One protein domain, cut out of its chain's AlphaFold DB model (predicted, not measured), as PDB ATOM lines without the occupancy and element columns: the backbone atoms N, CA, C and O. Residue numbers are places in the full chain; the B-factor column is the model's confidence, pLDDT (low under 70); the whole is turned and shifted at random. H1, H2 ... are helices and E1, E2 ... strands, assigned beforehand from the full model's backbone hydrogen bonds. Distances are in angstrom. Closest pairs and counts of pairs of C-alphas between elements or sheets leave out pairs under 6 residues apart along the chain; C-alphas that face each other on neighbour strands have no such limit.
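This is residues 47 to 140 of the 143 residues of an uncharacterized protein of Fusarium ambrosium (UniProt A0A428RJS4). Little regular structure: a small antiparallel ribbon, E1 beside E2, has the long helix H1 near E2, while residues 87 to 97, of which 95 to 97 belong to the short helix H2, stick out, and residues 118 to 140 fold back as a long stretch with no named element. The printed part has 94 residues, 33 in named elements, mostly helix, in the order H1, E1, H2, E2. It is only just loose, close to compact, radius of gyration of the C-alphas 15.2 A, spanning 44 by 33 by 30 A.

Look first at E1, residues 81 to 83, and E2, residues 115 to 117, antiparallel at 157 degrees; N 82 and O 116 are 2.8 A apart, within hydrogen-bond range. H1, residues 57 to 75, comes closest to E2 at the C-alphas of Thr 68 and Met 117, 6.7 A. H2, residues 95 to 102, is apart from H1; its closest C-alphas to E2 are Lys 102 and Val 115, 7.6 A. In both helices every O i to N i+4 pair is within hydrogen-bond range.

Find C-alpha 57 at (110.304, 108.358, 72.951); H1 runs 26.4 A from there. H2 spans 10.5 A, E1 6.6 A and E2 6.8 A, ending at C-alpha 117, (107.222, 109.687, 88.717).

The printed part has no cut; E1 to H2 and H2 to E2 are long links. Residues 88 to 93 and 95 to 105 are under pLDDT 70.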
ATOM      1  N   GLU A  47     109.474  93.077  87.320       84.94
ATOM      2  CA  GLU A  47     110.068  92.514  88.542       84.94
ATOM      3  C   GLU A  47     111.516  92.040  88.380       84.94
ATOM      4  O   GLU A  47     112.256  91.960  89.358       84.94
ATOM      5  N   THR A  48     111.943  91.737  87.155       87.00
ATOM      6  CA  THR A  48     113.288  91.210  86.884       87.00
ATOM      7  C   THR A  48     114.353  92.301  86.755       87.00
ATOM      8  O   THR A  48     115.533  91.992  86.600       87.00
ATOM      9  N   GLY A  49     113.964  93.582  86.809       83.56
ATOM     10  CA  GLY A  49     114.894  94.701  86.630       83.56
ATOM     11  C   GLY A  49     115.393  94.863  85.189       83.56
ATOM     12  O   GLY A  49     116.474  95.406  84.962       83.56
ATOM     13  N   ILE A  50     114.627  94.379  84.209       88.38
ATOM     14  CA  ILE A  50     114.956  94.503  82.786       88.38
ATOM     15  C   ILE A  50     114.937  95.954  82.303       88.38
ATOM     16  O   ILE A  50     114.196  96.803  82.791       88.38
ATOM     17  N   THR A  51     115.736  96.219  81.271       89.75
ATOM     18  CA  THR A  51     115.694  97.472  80.513       89.75
ATOM     19  C   THR A  51     114.998  97.231  79.181       89.75
ATOM     20  O   THR A  51     115.408  96.355  78.420       89.75
ATOM     21  N   VAL A  52     113.969  98.023  78.881       91.25
ATOM     22  CA  VAL A  52     113.251  97.960  77.602       91.25
ATOM     23  C   VAL A  52     113.771  99.046  76.665       91.25
ATOM     24  O   VAL A  52     113.858 100.215  77.036       91.25
ATOM     25  N   VAL A  53     114.096  98.658  75.432       91.81
ATOM     26  CA  VAL A  53     114.525  99.577  74.371       91.81
ATOM     27  C   VAL A  53     113.392  99.726  73.365       91.81
ATOM     28  O   VAL A  53     112.841  98.741  72.881       91.81
ATOM     29  N   THR A  54     113.043 100.967  73.040       91.44
ATOM     30  CA  THR A  54     111.980 101.309  72.088       91.44
ATOM     31  C   THR A  54     112.491 102.353  71.097       91.44
ATOM     32  O   THR A  54     113.242 103.240  71.503       91.44
ATOM     33  N   PRO A  55     112.076 102.290  69.817       90.00
ATOM     34  CA  PRO A  55     112.471 103.276  68.813       90.00
ATOM     35  C   PRO A  55     111.854 104.662  69.049       90.00
ATOM     36  O   PRO A  55     112.407 105.654  68.593       90.00
ATOM     37  N   LEU A  56     110.709 104.734  69.738       89.38
ATOM     38  CA  LEU A  56     109.967 105.977  69.961       89.38
ATOM     39  C   LEU A  56     110.033 106.414  71.428       89.38
ATOM     40  O   LEU A  56     109.812 105.600  72.337       89.38
ATOM     41  N   ASN A  57     110.256 107.711  71.640       84.25
ATOM     42  CA  ASN A  57     110.304 108.358  72.951       84.25
ATOM     43  C   ASN A  57     108.931 108.361  73.631       84.25
ATOM     44  O   ASN A  57     108.842 108.061  74.818       84.25
ATOM     45  N   ARG A  58     107.848 108.566  72.881       85.75
ATOM     46  CA  ARG A  58     106.467 108.453  73.368       85.75
ATOM     47  C   ARG A  58     106.186 107.081  73.975       85.75
ATOM     48  O   ARG A  58     105.606 106.977  75.050       85.75
ATOM     49  N   LYS A  59     106.640 106.008  73.315       88.88
ATOM     50  CA  LYS A  59     106.510 104.644  73.855       88.88
ATOM     51  C   LYS A  59     107.362 104.457  75.109       88.88
ATOM     52  O   LYS A  59     106.903 103.814  76.046       88.88
ATOM     53  N   ARG A  60     108.566 105.040  75.147       88.56
ATOM     54  CA  ARG A  60     109.428 105.025  76.341       88.56
ATOM     55  C   ARG A  60     108.713 105.662  77.529       88.56
ATOM     56  O   ARG A  60     108.751 105.098  78.614       88.56
ATOM     57  N   TRP A  61     108.040 106.793  77.330       85.44
ATOM     58  CA  TRP A  61     107.320 107.466  78.407       85.44
ATOM     59  C   TRP A  61     106.164 106.631  78.971       85.44
ATOM     60  O   TRP A  61     106.071 106.474  80.189       85.44
ATOM     61  N   ASN A  62     105.369 106.003  78.098       87.31
ATOM     62  CA  ASN A  62     104.307 105.083  78.517       87.31
ATOM     63  C   ASN A  62     104.858 103.892  79.318       87.31
ATOM     64  O   ASN A  62     104.324 103.552  80.372       87.31
ATOM     65  N   LEU A  63     105.944 103.281  78.836       90.50
ATOM     66  CA  LEU A  63     106.579 102.140  79.497       90.50
ATOM     67  C   LEU A  63     107.194 102.529  80.844       90.50
ATOM     68  O   LEU A  63     107.028 101.797  81.811       90.50
ATOM     69  N   ASN A  64     107.823 103.704  80.943       88.50
ATOM     70  CA  ASN A  64     108.356 104.208  82.209       88.50
ATOM     71  C   ASN A  64     107.250 104.370  83.264       88.50
ATOM     72  O   ASN A  64     107.466 104.035  84.426       88.50
ATOM     73  N   MET A  65     106.059 104.837  82.870       86.88
ATOM     74  CA  MET A  65     104.913 104.916  83.780       86.88
ATOM     75  C   MET A  65     104.482 103.524  84.270       86.88
ATOM     76  O   MET A  65     104.240 103.343  85.465       86.88
ATOM     77  N   GLU A  66     104.442 102.528  83.380       89.25
ATOM     78  CA  GLU A  66     104.130 101.139  83.746       89.25
ATOM     79  C   GLU A  66     105.183 100.538  84.694       89.25
ATOM     80  O   GLU A  66     104.831  99.879  85.681       89.25
ATOM     81  N   THR A  67     106.470 100.800  84.441       88.50
ATOM     82  CA  THR A  67     107.571 100.375  85.314       88.50
ATOM     83  C   THR A  67     107.436 100.992  86.703       88.50
ATOM     84  O   THR A  67     107.533 100.267  87.691       88.50
ATOM     85  N   THR A  68     107.152 102.296  86.803       86.31
ATOM     86  CA  THR A  68     106.985 102.982  88.094       86.31
ATOM     87  C   THR A  68     105.825 102.401  88.907       86.31
ATOM     88  O   THR A  68     105.975 102.163  90.107       86.31
ATOM     89  N   LEU A  69     104.682 102.126  88.272       86.81
ATOM     90  CA  LEU A  69     103.529 101.501  88.936       86.81
ATOM     91  C   LEU A  69     103.838 100.070  89.398       86.81
ATOM     92  O   LEU A  69     103.472  99.669  90.509       86.81
ATOM     93  N   SER A  70     104.556  99.309  88.569       87.38
ATOM     94  CA  SER A  70     104.980  97.947  88.906       87.38
ATOM     95  C   SER A  70     105.960  97.951  90.085       87.38
ATOM     96  O   SER A  70     105.779  97.193  91.039       87.38
ATOM     97  N   PHE A  71     106.930  98.869  90.083       84.12
ATOM     98  CA  PHE A  71     107.884  99.064  91.173       84.12
ATOM     99  C   PHE A  71     107.193  99.464  92.483       84.12
ATOM    100  O   PHE A  71     107.482  98.890  93.536       84.12
ATOM    101  N   GLN A  72     106.236 100.401  92.427       82.94
ATOM    102  CA  GLN A  72     105.448 100.800  93.594       82.94
ATOM    103  C   GLN A  72     104.680  99.611  94.184       82.94
ATOM    104  O   GLN A  72     104.684  99.407  95.396       82.94
ATOM    105  N   THR A  73     104.042  98.808  93.334       83.12
ATOM    106  CA  THR A  73     103.267  97.639  93.774       83.12
ATOM    107  C   THR A  73     104.152  96.614  94.489       83.12
ATOM    108  O   THR A  73     103.744  96.047  95.502       83.12
ATOM    109  N   GLN A  74     105.374  96.403  93.992       80.75
ATOM    110  CA  GLN A  74     106.309  95.407  94.522       80.75
ATOM    111  C   GLN A  74     107.008  95.859  95.807       80.75
ATOM    112  O   GLN A  74     107.093  95.087  96.759       80.75
ATOM    113  N   GLN A  75     107.508  97.096  95.850       78.50
ATOM    114  CA  GLN A  75     108.314  97.585  96.978       78.50
ATOM    115  C   GLN A  75     107.503  98.384  98.012       78.50
ATOM    116  O   GLN A  75     108.025  98.731  99.068       78.50
ATOM    117  N   ARG A  76     106.239  98.710  97.705       75.00
ATOM    118  CA  ARG A  76     105.360  99.607  98.480       75.00
ATOM    119  C   ARG A  76     105.953 100.975  98.888       75.00
ATOM    120  O   ARG A  76     105.561 101.493  99.935       75.00
ATOM    121  N   PRO A  77     106.847 101.619  98.112       76.75
ATOM    122  CA  PRO A  77     107.281 102.971  98.417       76.75
ATOM    123  C   PRO A  77     106.124 103.962  98.244       76.75
ATOM    124  O   PRO A  77     105.212 103.765  97.435       76.75
ATOM    125  N   MET A  78     106.206 105.088  98.951       82.50
ATOM    126  CA  MET A  78     105.389 106.257  98.635       82.50
ATOM    127  C   MET A  78     105.743 106.744  97.223       82.50
ATOM    128  O   MET A  78     106.896 107.086  96.953       82.50
ATOM    129  N   MET A  79     104.754 106.808  96.329       83.06
ATOM    130  CA  MET A  79     104.947 107.406  95.010       83.06
ATOM    131  C   MET A  79     105.182 108.909  95.161       83.06
ATOM    132  O   MET A  79     104.393 109.613  95.787       83.06
ATOM    133  N   ARG A  80     106.272 109.398  94.569       83.56
ATOM    134  CA  ARG A  80     106.587 110.827  94.498       83.56
ATOM    135  C   ARG A  80     106.450 111.292  93.059       83.56
ATOM    136  O   ARG A  80     107.019 110.677  92.155       83.56
ATOM    137  N   ILE A  81     105.691 112.367  92.881       85.31
ATOM    138  CA  ILE A  81     105.452 113.013  91.595       85.31
ATOM    139  C   ILE A  81     106.228 114.325  91.592       85.31
ATOM    140  O   ILE A  81     106.103 115.131  92.512       85.31
ATOM    141  N   PHE A  82     107.030 114.523  90.555       84.81
ATOM    142  CA  PHE A  82     107.808 115.728  90.328       84.81
ATOM    143  C   PHE A  82     107.251 116.431  89.095       84.81
ATOM    144  O   PHE A  82     107.093 115.818  88.037       84.81
ATOM    145  N   MET A  83     106.940 117.713  89.241       83.00
ATOM    146  CA  MET A  83     106.442 118.552  88.158       83.00
ATOM    147  C   MET A  83     107.528 119.548  87.775       83.00
ATOM    148  O   MET A  83     108.061 120.245  88.640       83.00
ATOM    149  N   SER A  84     107.867 119.592  86.491       79.00
ATOM    150  CA  SER A  84     108.850 120.536  85.969       79.00
ATOM    151  C   SER A  84     108.308 121.962  86.046       79.00
ATOM    152  O   SER A  84     107.182 122.240  85.632       79.00
ATOM    153  N   GLU A  85     109.126 122.881  86.556       79.19
ATOM    154  CA  GLU A  85     108.858 124.311  86.447       79.19
ATOM    155  C   GLU A  85     109.245 124.784  85.040       79.19
ATOM    156  O   GLU A  85     110.356 124.532  84.569       79.19
ATOM    157  N   HIS A  86     108.337 125.488  84.368       72.69
ATOM    158  CA  HIS A  86     108.574 126.050  83.041       72.69
ATOM    159  C   HIS A  86     108.604 127.577  83.125       72.69
ATOM    160  O   HIS A  86     107.624 128.199  83.535       72.69
ATOM    161  N   LYS A  87     109.730 128.183  82.725       70.19
ATOM    162  CA  LYS A  87     109.896 129.641  82.640       70.19
ATOM    163  C   LYS A  87     109.805 130.096  81.189       70.19
ATOM    164  O   LYS A  87     110.512 129.576  80.327       70.19
ATOM    165  N   TRP A  88     108.962 131.092  80.941       66.81
ATOM    166  CA  TRP A  88     108.695 131.637  79.612       66.81
ATOM    167  C   TRP A  88     109.418 132.966  79.437       66.81
ATOM    168  O   TRP A  88     109.374 133.809  80.329       66.81
ATOM    169  N   LYS A  89     110.113 133.140  78.307       64.31
ATOM    170  CA  LYS A  89     110.929 134.338  78.066       64.31
ATOM    171  C   LYS A  89     110.114 135.570  77.666       64.31
ATOM    172  O   LYS A  89     110.566 136.669  77.947       64.31
ATOM    173  N   GLU A  90     108.957 135.403  77.018       67.00
ATOM    174  CA  GLU A  90     108.297 136.527  76.324       67.00
ATOM    175  C   GLU A  90     106.782 136.646  76.580       67.00
ATOM    176  O   GLU A  90     106.292 137.761  76.727       67.00
ATOM    177  N   ALA A  91     106.032 135.543  76.709       66.00
ATOM    178  CA  ALA A  91     104.608 135.557  77.070       66.00
ATOM    179  C   ALA A  91     104.147 134.187  77.598       66.00
ATOM    180  O   ALA A  91     104.828 133.179  77.387       66.00
ATOM    181  N   LEU A  92     102.984 134.141  78.264       64.12
ATOM    182  CA  LEU A  92     102.312 132.870  78.549       64.12
ATOM    183  C   LEU A  92     102.018 132.161  77.216       64.12
ATOM    184  O   LEU A  92     101.510 132.802  76.294       64.12
ATOM    185  N   PRO A  93     102.335 130.865  77.086       67.62
ATOM    186  CA  PRO A  93     102.078 130.137  75.852       67.62
ATOM    187  C   PRO A  93     100.581 130.044  75.590       67.62
ATOM    188  O   PRO A  93      99.789 129.939  76.529       67.62
ATOM    189  N   ALA A  94     100.205 129.980  74.313       73.75
ATOM    190  CA  ALA A  94      98.870 129.537  73.927       73.75
ATOM    191  C   ALA A  94      98.566 128.153  74.536       73.75
ATOM    192  O   ALA A  94      99.478 127.348  74.750       73.75
ATOM    193  N   GLU A  95      97.289 127.851  74.786       69.50
ATOM    194  CA  GLU A  95      96.862 126.576  75.386       69.50
ATOM    195  C   GLU A  95      97.432 125.353  74.647       69.50
ATOM    196  O   GLU A  95      97.839 124.376  75.276       69.50
ATOM    197  N   GLU A  96      97.563 125.435  73.322       64.31
ATOM    198  CA  GLU A  96      98.174 124.394  72.491       64.31
ATOM    199  C   GLU A  96      99.631 124.099  72.880       64.31
ATOM    200  O   GLU A  96     100.026 122.938  72.970       64.31
ATOM    201  N   ALA A  97     100.427 125.121  73.197       63.16
ATOM    202  CA  ALA A  97     101.811 124.951  73.637       63.16
ATOM    203  C   ALA A  97     101.901 124.370  75.062       63.16
ATOM    204  O   ALA A  97     102.819 123.602  75.363       63.16
ATOM    205  N   ILE A  98     100.914 124.651  75.922       65.38
ATOM    206  CA  ILE A  98     100.775 123.991  77.231       65.38
ATOM    207  C   ILE A  98     100.442 122.504  77.042       65.38
ATOM    208  O   ILE A  98     100.992 121.652  77.745       65.38
ATOM    209  N   MET A  99      99.577 122.172  76.081       64.31
ATOM    210  CA  MET A  99      99.221 120.787  75.761       64.31
ATOM    211  C   MET A  99     100.392 120.021  75.140       64.31
ATOM    212  O   MET A  99     100.617 118.871  75.507       64.31
ATOM    213  N   ILE A 100     101.187 120.650  74.271       63.28
ATOM    214  CA  ILE A 100     102.404 120.047  73.703       63.28
ATOM    215  C   ILE A 100     103.426 119.725  74.801       63.28
ATOM    216  O   ILE A 100     103.982 118.632  74.794       63.28
ATOM    217  N   LEU A 101     103.625 120.616  75.779       61.78
ATOM    218  CA  LEU A 101     104.515 120.353  76.921       61.78
ATOM    219  C   LEU A 101     104.015 119.242  77.847       61.78
ATOM    220  O   LEU A 101     104.812 118.482  78.398       61.78
ATOM    221  N   LYS A 102     102.698 119.169  78.060       59.94
ATOM    222  CA  LYS A 102     102.079 118.103  78.862       59.94
ATOM    223  C   LYS A 102     102.074 116.766  78.128       59.94
ATOM    224  O   LYS A 102     102.074 115.718  78.775       59.94
ATOM    225  N   ASN A 103     102.089 116.790  76.800       61.84
ATOM    226  CA  ASN A 103     102.141 115.589  75.994       61.84
ATOM    227  C   ASN A 103     103.539 114.969  76.043       61.84
ATOM    228  O   ASN A 103     104.558 115.589  75.748       61.84
ATOM    229  N   GLN A 104     103.572 113.682  76.376       68.62
ATOM    230  CA  GLN A 104     104.754 112.835  76.279       68.62
ATOM    231  C   GLN A 104     105.058 112.563  74.794       68.62
ATOM    232  O   GLN A 104     104.700 111.524  74.241       68.62
ATOM    233  N   GLY A 105     105.649 113.556  74.128       69.44
ATOM    234  CA  GLY A 105     105.948 113.541  72.699       69.44
ATOM    235  C   GLY A 105     107.202 112.747  72.325       69.44
ATOM    236  O   GLY A 105     107.924 112.221  73.177       69.44
ATOM    237  N   ASP A 106     107.459 112.682  71.018       78.62
ATOM    238  CA  ASP A 106     108.661 112.063  70.449       78.62
ATOM    239  C   ASP A 106     109.843 113.041  70.294       78.62
ATOM    240  O   ASP A 106     110.939 112.618  69.923       78.62
ATOM    241  N   ASP A 107     109.646 114.324  70.614       75.50
ATOM    242  CA  ASP A 107     110.672 115.363  70.503       75.50
ATOM    243  C   ASP A 107     111.876 115.066  71.412       75.50
ATOM    244  O   ASP A 107     111.776 115.040  72.641       75.50
ATOM    245  N   SER A 108     113.030 114.827  70.791       71.81
ATOM    246  CA  SER A 108     114.283 114.516  71.472       71.81
ATOM    247  C   SER A 108     114.974 115.745  72.067       71.81
ATOM    248  O   SER A 108     115.873 115.572  72.894       71.81
ATOM    249  N   ALA A 109     114.553 116.965  71.710       74.06
ATOM    250  CA  ALA A 109     115.026 118.187  72.358       74.06
ATOM    251  C   ALA A 109     114.535 118.288  73.814       74.06
ATOM    252  O   ALA A 109     115.168 118.941  74.647       74.06
ATOM    253  N   ILE A 110     113.438 117.600  74.148       72.56
ATOM    254  CA  ILE A 110     112.876 117.549  75.497       72.56
ATOM    255  C   ILE A 110     113.454 116.338  76.241       72.56
ATOM    256  O   ILE A 110     112.988 115.204  76.132       72.56
ATOM    257  N   ALA A 111     114.499 116.587  77.032       71.44
ATOM    258  CA  ALA A 111     115.242 115.529  77.719       71.44
ATOM    259  C   ALA A 111     114.494 114.886  78.909       71.44
ATOM    260  O   ALA A 111     114.814 113.757  79.290       71.44
ATOM    261  N   VAL A 112     113.530 115.593  79.514       75.75
ATOM    262  CA  VAL A 112     112.796 115.194  80.736       75.75
ATOM    263  C   VAL A 112     111.309 115.488  80.538       75.75
ATOM    264  O   VAL A 112     110.990 116.542  79.988       75.75
ATOM    265  N   PRO A 113     110.389 114.604  80.969       77.19
ATOM    266  CA  PRO A 113     108.967 114.867  80.818       77.19
ATOM    267  C   PRO A 113     108.516 115.969  81.791       77.19
ATOM    268  O   PRO A 113     109.093 116.143  82.866       77.19
ATOM    269  N   ALA A 114     107.440 116.684  81.452       78.44
ATOM    270  CA  ALA A 114     106.872 117.711  82.330       78.44
ATOM    271  C   ALA A 114     106.402 117.140  83.681       78.44
ATOM    272  O   ALA A 114     106.497 117.812  84.706       78.44
ATOM    273  N   VAL A 115     105.941 115.885  83.689       79.88
ATOM    274  CA  VAL A 115     105.593 115.131  84.896       79.88
ATOM    275  C   VAL A 115     106.463 113.884  84.967       79.88
ATOM    276  O   VAL A 115     106.479 113.072  84.041       79.88
ATOM    277  N   PHE A 116     107.167 113.727  86.082       81.25
ATOM    278  CA  PHE A 116     108.069 112.617  86.352       81.25
ATOM    279  C   PHE A 116     107.637 111.869  87.624       81.25
ATOM    280  O   PHE A 116     107.243 112.491  88.610       81.25
ATOM    281  N   MET A 117     107.695 110.532  87.614       81.00
ATOM    282  CA  MET A 117     107.222 109.687  88.717       81.00
ATOM    283  C   MET A 117     108.216 108.562  89.043       81.00
ATOM    284  O   MET A 117     108.498 107.724  88.188       81.00
ATOM    285  N   GLY A 118     108.639 108.483  90.310       75.44
ATOM    286  CA  GLY A 118     109.236 107.284  90.923       75.44
ATOM    287  C   GLY A 118     110.658 106.884  90.497       75.44
ATOM    288  O   GLY A 118     111.474 107.723  90.138       75.44
ATOM    289  N   MET A 119     110.963 105.589  90.639       75.81
ATOM    290  CA  MET A 119     112.250 104.924  90.365       75.81
ATOM    291  C   MET A 119     111.975 103.585  89.651       75.81
ATOM    292  O   MET A 119     110.865 103.067  89.798       75.81
ATOM    293  N   PRO A 120     112.948 102.977  88.939       81.38
ATOM    294  CA  PRO A 120     114.344 103.397  88.735       81.38
ATOM    295  C   PRO A 120     114.494 104.666  87.884       81.38
ATOM    296  O   PRO A 120     113.629 104.984  87.074       81.38
ATOM    297  N   VAL A 121     115.620 105.371  88.042       86.88
ATOM    298  CA  VAL A 121     115.962 106.564  87.239       86.88
ATOM    299  C   VAL A 121     117.311 106.443  86.573       86.88
ATOM    300  O   VAL A 121     118.224 105.812  87.102       86.88
ATOM    301  N   VAL A 122     117.434 107.127  85.439       88.25
ATOM    302  CA  VAL A 122     118.696 107.355  84.741       88.25
ATOM    303  C   VAL A 122     118.958 108.853  84.718       88.25
ATOM    304  O   VAL A 122     118.094 109.640  84.329       88.25
ATOM    305  N   VAL A 123     120.151 109.247  85.147       87.75
ATOM    306  CA  VAL A 123     120.604 110.637  85.118       87.75
ATOM    307  C   VAL A 123     120.866 111.051  83.676       87.75
ATOM    308  O   VAL A 123     121.483 110.308  82.918       87.75
ATOM    309  N   ASN A 124     120.419 112.245  83.295       87.50
ATOM    310  CA  ASN A 124     120.534 112.764  81.929       87.50
ATOM    311  C   ASN A 124     121.559 113.903  81.780       87.50
ATOM    312  O   ASN A 124     121.776 114.398  80.675       87.50
ATOM    313  N   HIS A 125     122.178 114.337  82.880       85.44
ATOM    314  CA  HIS A 125     123.117 115.451  82.892       85.44
ATOM    315  C   HIS A 125     124.301 115.177  83.819       85.44
ATOM    316  O   HIS A 125     124.176 114.518  84.849       85.44
ATOM    317  N   ASN A 126     125.471 115.689  83.448       88.62
ATOM    318  CA  ASN A 126     126.671 115.579  84.266       88.62
ATOM    319  C   ASN A 126     126.681 116.699  85.302       88.62
ATOM    320  O   ASN A 126     126.948 117.841  84.949       88.62
ATOM    321  N   THR A 127     126.454 116.371  86.571       87.62
ATOM    322  CA  THR A 127     126.425 117.386  87.638       87.62
ATOM    323  C   THR A 127     127.634 117.256  88.560       87.62
ATOM    324  O   THR A 127     128.337 118.232  88.810       87.62
ATOM    325  N   HIS A 128     127.937 116.039  89.025       87.12
ATOM    326  CA  HIS A 128     129.050 115.789  89.946       87.12
ATOM    327  C   HIS A 128     129.808 114.526  89.538       87.12
ATOM    328  O   HIS A 128     129.561 113.432  90.048       87.12
ATOM    329  N   GLN A 129     130.764 114.681  88.620       85.19
ATOM    330  CA  GLN A 129     131.524 113.559  88.057       85.19
ATOM    331  C   GLN A 129     132.303 112.778  89.128       85.19
ATOM    332  O   GLN A 129     132.293 111.549  89.117       85.19
ATOM    333  N   GLY A 130     132.885 113.475  90.115       87.69
ATOM    334  CA  GLY A 130     133.577 112.847  91.249       87.69
ATOM    335  C   GLY A 130     132.670 112.002  92.154       87.69
ATOM    336  O   GLY A 130     133.154 111.107  92.838       87.69
ATOM    337  N   LEU A 131     131.352 112.236  92.114       85.81
ATOM    338  CA  LEU A 131     130.336 111.486  92.866       85.81
ATOM    339  C   LEU A 131     129.547 110.505  91.983       85.81
ATOM    340  O   LEU A 131     128.517 109.984  92.403       85.81
ATOM    341  N   LYS A 132     130.017 110.254  90.751       86.56
ATOM    342  CA  LYS A 132     129.355 109.409  89.740       86.56
ATOM    343  C   LYS A 132     127.956 109.883  89.326       86.56
ATOM    344  O   LYS A 132     127.230 109.123  88.694       86.56
ATOM    345  N   LEU A 133     127.599 111.137  89.609       87.31
ATOM    346  CA  LEU A 133     126.349 111.738  89.148       87.31
ATOM    347  C   LEU A 133     126.540 112.264  87.721       87.31
ATOM    348  O   LEU A 133     126.804 113.452  87.498       87.31
ATOM    349  N   VAL A 134     126.501 111.324  86.778       90.88
ATOM    350  CA  VAL A 134     126.824 111.521  85.362       90.88
ATOM    351  C   VAL A 134     125.711 111.002  84.462       90.88
ATOM    352  O   VAL A 134     124.948 110.119  84.844       90.88
ATOM    353  N   ASN A 135     125.634 111.535  83.247       90.19
ATOM    354  CA  ASN A 135     124.695 111.095  82.227       90.19
ATOM    355  C   ASN A 135     124.839 109.582  81.972       90.19
ATOM    356  O   ASN A 135     125.944 109.084  81.749       90.19
ATOM    357  N   GLY A 136     123.720 108.862  82.019       88.00
ATOM    358  CA  GLY A 136     123.651 107.407  81.897       88.00
ATOM    359  C   GLY A 136     123.801 106.639  83.213       88.00
ATOM    360  O   GLY A 136     123.652 105.420  83.206       88.00
ATOM    361  N   ALA A 137     124.070 107.307  84.341       89.31
ATOM    362  CA  ALA A 137     124.107 106.647  85.642       89.31
ATOM    363  C   ALA A 137     122.690 106.271  86.108       89.31
ATOM    364  O   ALA A 137     121.789 107.112  86.106       89.31
ATOM    365  N   SER A 138     122.511 105.019  86.535       88.75
ATOM    366  CA  SER A 138     121.224 104.479  86.986       88.75
ATOM    367  C   SER A 138     121.150 104.376  88.507       88.75
ATOM    368  O   SER A 138     122.095 103.911  89.145       88.75
ATOM    369  N   TYR A 139     120.003 104.739  89.082       86.25
ATOM    370  CA  TYR A 139     119.755 104.691  90.524       86.25
ATOM    371  C   TYR A 139     118.389 104.078  90.843       86.25
ATOM    372  O   TYR A 139     117.434 104.190  90.073       86.25
ATOM    373  N   VAL A 140     118.295 103.470  92.028       82.62
ATOM    374  CA  VAL A 140     117.062 102.974  92.657       82.62
ATOM    375  C   VAL A 140     117.014 103.558  94.067       82.62
ATOM    376  O   VAL A 140     118.014 103.491  94.781       82.62
TER     377      VAL A 140